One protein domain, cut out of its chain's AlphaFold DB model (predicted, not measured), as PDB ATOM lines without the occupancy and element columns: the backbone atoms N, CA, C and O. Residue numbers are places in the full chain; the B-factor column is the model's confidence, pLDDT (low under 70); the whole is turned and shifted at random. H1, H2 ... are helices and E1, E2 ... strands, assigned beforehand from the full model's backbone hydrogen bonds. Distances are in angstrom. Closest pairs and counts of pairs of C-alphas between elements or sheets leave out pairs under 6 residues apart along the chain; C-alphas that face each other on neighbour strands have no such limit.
ATOM      1  N   VAL A   7     -30.825   4.493  39.314       74.56
ATOM      2  CA  VAL A   7     -31.645   5.268  40.254       74.56
ATOM      3  C   VAL A   7     -30.747   6.241  41.002       74.56
ATOM      4  O   VAL A   7     -29.728   5.844  41.570       74.56
ATOM      5  N   ASP A   8     -31.124   7.512  41.017       72.31
ATOM      6  CA  ASP A   8     -30.396   8.561  41.721       72.31
ATOM      7  C   ASP A   8     -31.371   9.482  42.478       72.31
ATOM      8  O   ASP A   8     -32.555   9.580  42.158       72.31
ATOM      9  N   ASN A   9     -30.878  10.137  43.525       76.00
ATOM     10  CA  ASN A   9     -31.584  11.154  44.299       76.00
ATOM     11  C   ASN A   9     -30.809  12.487  44.389       76.00
ATOM     12  O   ASN A   9     -31.155  13.342  45.202       76.00
ATOM     13  N   TYR A  10     -29.784  12.683  43.551       71.25
ATOM     14  CA  TYR A  10     -28.871  13.834  43.566       71.25
ATOM     15  C   TYR A  10     -29.562  15.210  43.497       71.25
ATOM     16  O   TYR A  10     -29.022  16.197  43.983       71.25
ATOM     17  N   HIS A  11     -30.770  15.291  42.933       68.25
ATOM     18  CA  HIS A  11     -31.528  16.542  42.787       68.25
ATOM     19  C   HIS A  11     -32.579  16.781  43.888       68.25
ATOM     20  O   HIS A  11     -33.439  17.642  43.731       68.25
ATOM     21  N   GLY A  12     -32.537  16.031  44.993       71.69
ATOM     22  CA  GLY A  12     -33.502  16.163  46.093       71.69
ATOM     23  C   GLY A  12     -34.818  15.405  45.881       71.69
ATOM     24  O   GLY A  12     -35.674  15.422  46.759       71.69
ATOM     25  N   PHE A  13     -34.960  14.702  44.754       75.12
ATOM     26  CA  PHE A  13     -36.048  13.766  44.474       75.12
ATOM     27  C   PHE A  13     -35.508  12.512  43.782       75.12
ATOM     28  O   PHE A  13     -34.515  12.564  43.041       75.12
ATOM     29  N   LEU A  14     -36.156  11.379  44.046       82.00
ATOM     30  CA  LEU A  14     -35.835  10.108  43.410       82.00
ATOM     31  C   LEU A  14     -36.209  10.145  41.928       82.00
ATOM     32  O   LEU A  14     -37.327  10.492  41.554       82.00
ATOM     33  N   HIS A  15     -35.256   9.788  41.078       83.00
ATOM     34  CA  HIS A  15     -35.463   9.671  39.643       83.00
ATOM     35  C   HIS A  15     -34.674   8.490  39.090       83.00
ATOM     36  O   HIS A  15     -33.640   8.090  39.636       83.00
ATOM     37  N   ILE A  16     -35.173   7.932  37.994       80.50
ATOM     38  CA  ILE A  16     -34.524   6.852  37.264       80.50
ATOM     39  C   ILE A  16     -34.031   7.364  35.914       80.50
ATOM     40  O   ILE A  16     -34.708   8.125  35.222       80.50
ATOM     41  N   HIS A  17     -32.826   6.943  35.557       79.62
ATOM     42  CA  HIS A  17     -32.248   7.064  34.228       79.62
ATOM     43  C   HIS A  17     -32.407   5.704  33.561       79.62
ATOM     44  O   HIS A  17     -31.955   4.713  34.126       79.62
ATOM     45  N   LEU A  18     -33.058   5.643  32.398       73.69
ATOM     46  CA  LEU A  18     -33.200   4.404  31.612       73.69
ATOM     47  C   LEU A  18     -32.073   4.216  30.573       73.69
ATOM     48  O   LEU A  18     -32.007   3.181  29.901       73.69
ATOM     49  N   SER A  19     -31.204   5.220  30.440       70.50
ATOM     50  CA  SER A  19     -29.955   5.197  29.677       70.50
ATOM     51  C   SER A  19     -28.949   6.191  30.269       70.50
ATOM     52  O   SER A  19     -29.344   7.128  30.966       70.50
ATOM     53  N   LEU A  20     -27.652   6.021  29.977       65.62
ATOM     54  CA  LEU A  20     -26.572   6.853  30.544       65.62
ATOM     55  C   LEU A  20     -26.720   8.356  30.225       65.62
ATOM     56  O   LEU A  20     -26.301   9.190  31.023       65.62
ATOM     57  N   ASN A  21     -27.346   8.682  29.088       65.88
ATOM     58  CA  ASN A  21     -27.642  10.045  28.626       65.88
ATOM     59  C   ASN A  21     -29.156  10.297  28.454       65.88
ATOM     60  O   ASN A  21     -29.550  11.180  27.692       65.88
ATOM     61  N   GLY A  22     -30.004   9.479  29.076       67.50
ATOM     62  CA  GLY A  22     -31.455   9.543  28.912       67.50
ATOM     63  C   GLY A  22     -32.129  10.628  29.738       67.50
ATOM     64  O   GLY A  22     -31.533  11.229  30.634       67.50
ATOM     65  N   ASP A  23     -33.413  10.838  29.458       69.50
ATOM     66  CA  ASP A  23     -34.256  11.698  30.277       69.50
ATOM     67  C   ASP A  23     -34.360  11.168  31.712       69.50
ATOM     68  O   ASP A  23     -34.486   9.965  31.965       69.50
ATOM     69  N   LYS A  24     -34.324  12.104  32.663       76.44
ATOM     70  CA  LYS A  24     -34.556  11.830  34.083       76.44
ATOM     71  C   LYS A  24     -36.046  11.671  34.292       76.44
ATOM     72  O   LYS A  24     -36.793  12.638  34.150       76.44
ATOM     73  N   ILE A  25     -36.467  10.478  34.681       79.56
ATOM     74  CA  ILE A  25     -37.880  10.203  34.896       79.56
ATOM     75  C   ILE A  25     -38.116  10.251  36.405       79.56
ATOM     76  O   ILE A  25     -37.519   9.452  37.135       79.56
ATOM     77  N   PRO A  26     -38.902  11.223  36.903       78.62
ATOM     78  CA  PRO A  26     -39.171  11.334  38.326       78.62
ATOM     79  C   PRO A  26     -39.954  10.106  38.783       78.62
ATOM     80  O   PRO A  26     -40.947   9.725  38.166       78.62
ATOM     81  N   ILE A  27     -39.499   9.490  39.870       82.75
ATOM     82  CA  ILE A  27     -40.217   8.388  40.498       82.75
ATOM     83  C   ILE A  27     -41.239   9.020  41.435       82.75
ATOM     84  O   ILE A  27     -40.886   9.832  42.293       82.75
ATOM     85  N   LYS A  28     -42.514   8.662  41.277       74.19
ATOM     86  CA  LYS A  28     -43.591   9.205  42.120       74.19
ATOM     87  C   LYS A  28     -43.384   8.857  43.591       74.19
ATOM     88  O   LYS A  28     -43.798   9.597  44.484       74.19
ATOM     89  N   ASN A  29     -42.733   7.725  43.829       70.06
ATOM     90  CA  ASN A  29     -42.466   7.211  45.149       70.06
ATOM     91  C   ASN A  29     -41.148   7.763  45.708       70.06
ATOM     92  O   ASN A  29     -40.063   7.447  45.223       70.06
ATOM     93  N   ASN A  30     -41.237   8.584  46.755       70.12
ATOM     94  CA  ASN A  30     -40.058   9.198  47.370       70.12
ATOM     95  C   ASN A  30     -39.366   8.269  48.392       70.12
ATOM     96  O   ASN A  30     -38.429   8.685  49.076       70.12
ATOM     97  N   ASN A  31     -39.825   7.018  48.503       80.56
ATOM     98  CA  ASN A  31     -39.254   6.006  49.379       80.56
ATOM     99  C   ASN A  31     -38.262   5.108  48.621       80.56
ATOM    100  O   ASN A  31     -38.634   4.349  47.725       80.56
ATOM    101  N   ARG A  32     -36.982   5.177  49.002       78.94
ATOM    102  CA  ARG A  32     -35.889   4.440  48.348       78.94
ATOM    103  C   ARG A  32     -36.061   2.925  48.444       78.94
ATOM    104  O   ARG A  32     -35.780   2.230  47.470       78.94
ATOM    105  N   ASP A  33     -36.512   2.431  49.593       82.00
ATOM    106  CA  ASP A  33     -36.680   0.996  49.833       82.00
ATOM    107  C   ASP A  33     -37.772   0.405  48.940       82.00
ATOM    108  O   ASP A  33     -37.581  -0.653  48.342       82.00
ATOM    109  N   GLU A  34     -38.881   1.124  48.762       83.50
ATOM    110  CA  GLU A  34     -39.966   0.699  47.872       83.50
ATOM    111  C   GLU A  34     -39.514   0.650  46.412       83.50
ATOM    112  O   GLU A  34     -39.783  -0.329  45.718       83.50
ATOM    113  N   VAL A  35     -38.745   1.645  45.963       82.56
ATOM    114  CA  VAL A  35     -38.157   1.657  44.614       82.56
ATOM    115  C   VAL A  35     -37.235   0.457  44.397       82.56
ATOM    116  O   VAL A  35     -37.308  -0.206  43.361       82.56
ATOM    117  N   PHE A  36     -36.389   0.133  45.377       82.38
ATOM    118  CA  PHE A  36     -35.526  -1.046  45.307       82.38
ATOM    119  C   PHE A  36     -36.322  -2.351  45.255       82.38
ATOM    120  O   PHE A  36     -35.948  -3.259  44.509       82.38
ATOM    121  N   ILE A  37     -37.413  -2.452  46.019       87.19
ATOM    122  CA  ILE A  37     -38.305  -3.617  45.999       87.19
ATOM    123  C   ILE A  37     -38.950  -3.773  44.621       87.19
ATOM    124  O   ILE A  37     -38.932  -4.877  44.083       87.19
ATOM    125  N   ILE A  38     -39.456  -2.687  44.027       85.62
ATOM    126  CA  ILE A  38     -40.054  -2.696  42.683       85.62
ATOM    127  C   ILE A  38     -39.034  -3.184  41.651       85.62
ATOM    128  O   ILE A  38     -39.279  -4.174  40.968       85.62
ATOM    129  N   ILE A  39     -37.840  -2.583  41.612       83.25
ATOM    130  CA  ILE A  39     -36.777  -2.975  40.670       83.25
ATOM    131  C   ILE A  39     -36.380  -4.441  40.858       83.25
ATOM    132  O   ILE A  39     -36.206  -5.179  39.888       83.25
ATOM    133  N   ARG A  40     -36.237  -4.890  42.109       85.00
ATOM    134  CA  ARG A  40     -35.892  -6.280  42.408       85.00
ATOM    135  C   ARG A  40     -36.985  -7.235  41.937       85.00
ATOM    136  O   ARG A  40     -36.666  -8.251  41.323       85.00
ATOM    137  N   ASN A  41     -38.247  -6.923  42.219       87.06
ATOM    138  CA  ASN A  41     -39.387  -7.733  41.798       87.06
ATOM    139  C   ASN A  41     -39.480  -7.800  40.273       87.06
ATOM    140  O   ASN A  41     -39.686  -8.887  39.734       87.06
ATOM    141  N   HIS A  42     -39.237  -6.681  39.591       87.44
ATOM    142  CA  HIS A  42     -39.180  -6.605  38.136       87.44
ATOM    143  C   HIS A  42     -38.131  -7.551  37.553       87.44
ATOM    144  O   HIS A  42     -38.448  -8.398  36.720       87.44
ATOM    145  N   ILE A  43     -36.893  -7.482  38.056       84.31
ATOM    146  CA  ILE A  43     -35.793  -8.350  37.611       84.31
ATOM    147  C   ILE A  43     -36.111  -9.824  37.884       84.31
ATOM    148  O   ILE A  43     -35.850 -10.678  37.041       84.31
ATOM    149  N   ILE A  44     -36.693 -10.144  39.045       87.31
ATOM    150  CA  ILE A  44     -37.072 -11.524  39.388       87.31
ATOM    151  C   ILE A  44     -38.149 -12.048  38.433       87.31
ATOM    152  O   ILE A  44     -38.056 -13.185  37.967       87.31
ATOM    153  N   LYS A  45     -39.163 -11.230  38.142       88.00
ATOM    154  CA  LYS A  45     -40.308 -11.591  37.301       88.00
ATOM    155  C   LYS A  45     -39.911 -11.751  35.834       88.00
ATOM    156  O   LYS A  45     -40.304 -12.728  35.203       88.00
ATOM    157  N   ASN A  46     -39.115 -10.820  35.317       82.00
ATOM    158  CA  ASN A  46     -38.810 -10.715  33.893       82.00
ATOM    159  C   ASN A  46     -37.451 -11.313  33.498       82.00
ATOM    160  O   ASN A  46     -37.173 -11.451  32.310       82.00
ATOM    161  N   LYS A  47     -36.616 -11.702  34.474       81.19
ATOM    162  CA  LYS A  47     -35.221 -12.166  34.300       81.19
ATOM    163  C   LYS A  47     -34.286 -11.154  33.617       81.19
ATOM    164  O   LYS A  47     -33.124 -11.479  33.393       81.19
ATOM    165  N   ASP A  48     -34.779  -9.952  33.328       80.38
ATOM    166  CA  ASP A  48     -34.065  -8.829  32.728       80.38
ATOM    167  C   ASP A  48     -34.806  -7.508  33.033       80.38
ATOM    168  O   ASP A  48     -35.954  -7.517  33.493       80.38
ATOM    169  N   ILE A  49     -34.170  -6.361  32.781       80.62
ATOM    170  CA  ILE A  49     -34.764  -5.036  32.976       80.62
ATOM    171  C   ILE A  49     -35.524  -4.607  31.715       80.62
ATOM    172  O   ILE A  49     -35.001  -3.951  30.813       80.62
ATOM    173  N   ILE A  50     -36.822  -4.909  31.685       84.50
ATOM    174  CA  ILE A  50     -37.742  -4.366  30.678       84.50
ATOM    175  C   ILE A  50     -38.060  -2.903  31.025       84.50
ATOM    176  O   ILE A  50     -38.870  -2.631  31.906       84.50
ATOM    177  N   LYS A  51     -37.416  -1.954  30.335       80.19
ATOM    178  CA  LYS A  51     -37.488  -0.502  30.624       80.19
ATOM    179  C   LYS A  51     -38.916   0.051  30.674       80.19
ATOM    180  O   LYS A  51     -39.222   0.864  31.538       80.19
ATOM    181  N   LYS A  52     -39.776  -0.383  29.747       82.38
ATOM    182  CA  LYS A  52     -41.160   0.101  29.636       82.38
ATOM    183  C   LYS A  52     -42.009  -0.318  30.837       82.38
ATOM    184  O   LYS A  52     -42.663   0.524  31.431       82.38
ATOM    185  N   GLU A  53     -41.945  -1.593  31.204       83.62
ATOM    186  CA  GLU A  53     -42.666  -2.128  32.363       83.62
ATOM    187  C   GLU A  53     -42.139  -1.532  33.668       83.62
ATOM    188  O   GLU A  53     -42.924  -1.096  34.500       83.62
ATOM    189  N   LEU A  54     -40.814  -1.421  33.816       83.19
ATOM    190  CA  LEU A  54     -40.220  -0.829  35.014       83.19
ATOM    191  C   LEU A  54     -40.683   0.620  35.223       83.19
ATOM    192  O   LEU A  54     -40.877   1.059  36.349       83.19
ATOM    193  N   LEU A  55     -40.850   1.367  34.133       82.12
ATOM    194  CA  LEU A  55     -41.360   2.729  34.182       82.12
ATOM    195  C   LEU A  55     -42.828   2.781  34.622       82.12
ATOM    196  O   LEU A  55     -43.179   3.635  35.429       82.12
ATOM    197  N   GLU A  56     -43.665   1.869  34.124       83.75
ATOM    198  CA  GLU A  56     -45.063   1.748  34.557       83.75
ATOM    199  C   GLU A  56     -45.181   1.342  36.031       83.75
ATOM    200  O   GLU A  56     -46.095   1.797  36.709       83.75
ATOM    201  N   GLU A  57     -44.253   0.537  36.554       81.25
ATOM    202  CA  GLU A  57     -44.241   0.145  37.969       81.25
ATOM    203  C   GLU A  57     -43.729   1.257  38.912       81.25
ATOM    204  O   GLU A  57     -43.986   1.207  40.115       81.25
ATOM    205  N   LEU A  58     -43.003   2.259  38.393       80.50
ATOM    206  CA  LEU A  58     -42.413   3.362  39.173       80.50
ATOM    207  C   LEU A  58     -43.224   4.681  39.130       80.50
ATOM    208  O   LEU A  58     -42.919   5.602  39.900       80.50
ATOM    209  N   LEU A  59     -44.225   4.791  38.248       76.88
ATOM    210  CA  LEU A  59     -45.125   5.951  38.086       76.88
ATOM    211  C   LEU A  59     -46.476   5.753  38.794       76.88
ATOM    212  O   LEU A  59     -47.043   6.768  39.272       76.88
TER     213      LEU A  59
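This is residues 7 to 59 of the 59 residues of an uncharacterized protein of Methanobrevibacter cuticularis (UniProt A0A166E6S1). A small hairpin of two antiparallel strands, E1 and E2, is followed by a long helix, H1, and a short helix, H2, folds back along H1 toward the strands. The 53 printed residues hold, in order, E1, E2, H1 and H2, a mixed class of helices and strands. The whole is compact, with a radius of gyration of the C-alphas of 10.6 A and spans of 30 by 24 by 15 A.

E1, residues 15 to 17, begins at C-alpha 15 (-35.463, 9.671, 39.643) and measures 6.8 A; E2, residues 24 to 26, measures 6.3 A. H1, residues 32 to 46, is 21.1 A long. H2, residues 51 to 58, is 10.6 A long and ends at C-alpha 58 (-42.413, 3.362, 39.173).

E1 and E2 form a hairpin at 149 degrees, with N 16 and O 25 2.9 A apart, within hydrogen-bond range. Residues 7 to 8 pair antiparallel with residues 15 to 16 of E1. E1 and H2 are near each other, with 5 pairs of C-alphas within 10 A. E2 and H2 are only just apart, closest 8.3 A. H1 and H2, a helical hairpin, touch at a steep tilt of 41 degrees, opposite ways; their closest C-alphas, of His 42 and Leu 54, are 6.6 A apart. E1 and H1 are apart. In H1 and H2 every O i to N i+4 pair is within hydrogen-bond range.

The C-alphas farthest apart, of Gly 12 and Lys 47, are 30.7 A apart. The printed part has no cut and no long link. The pLDDT is under 70 at residue 11 and residues 20 to 23.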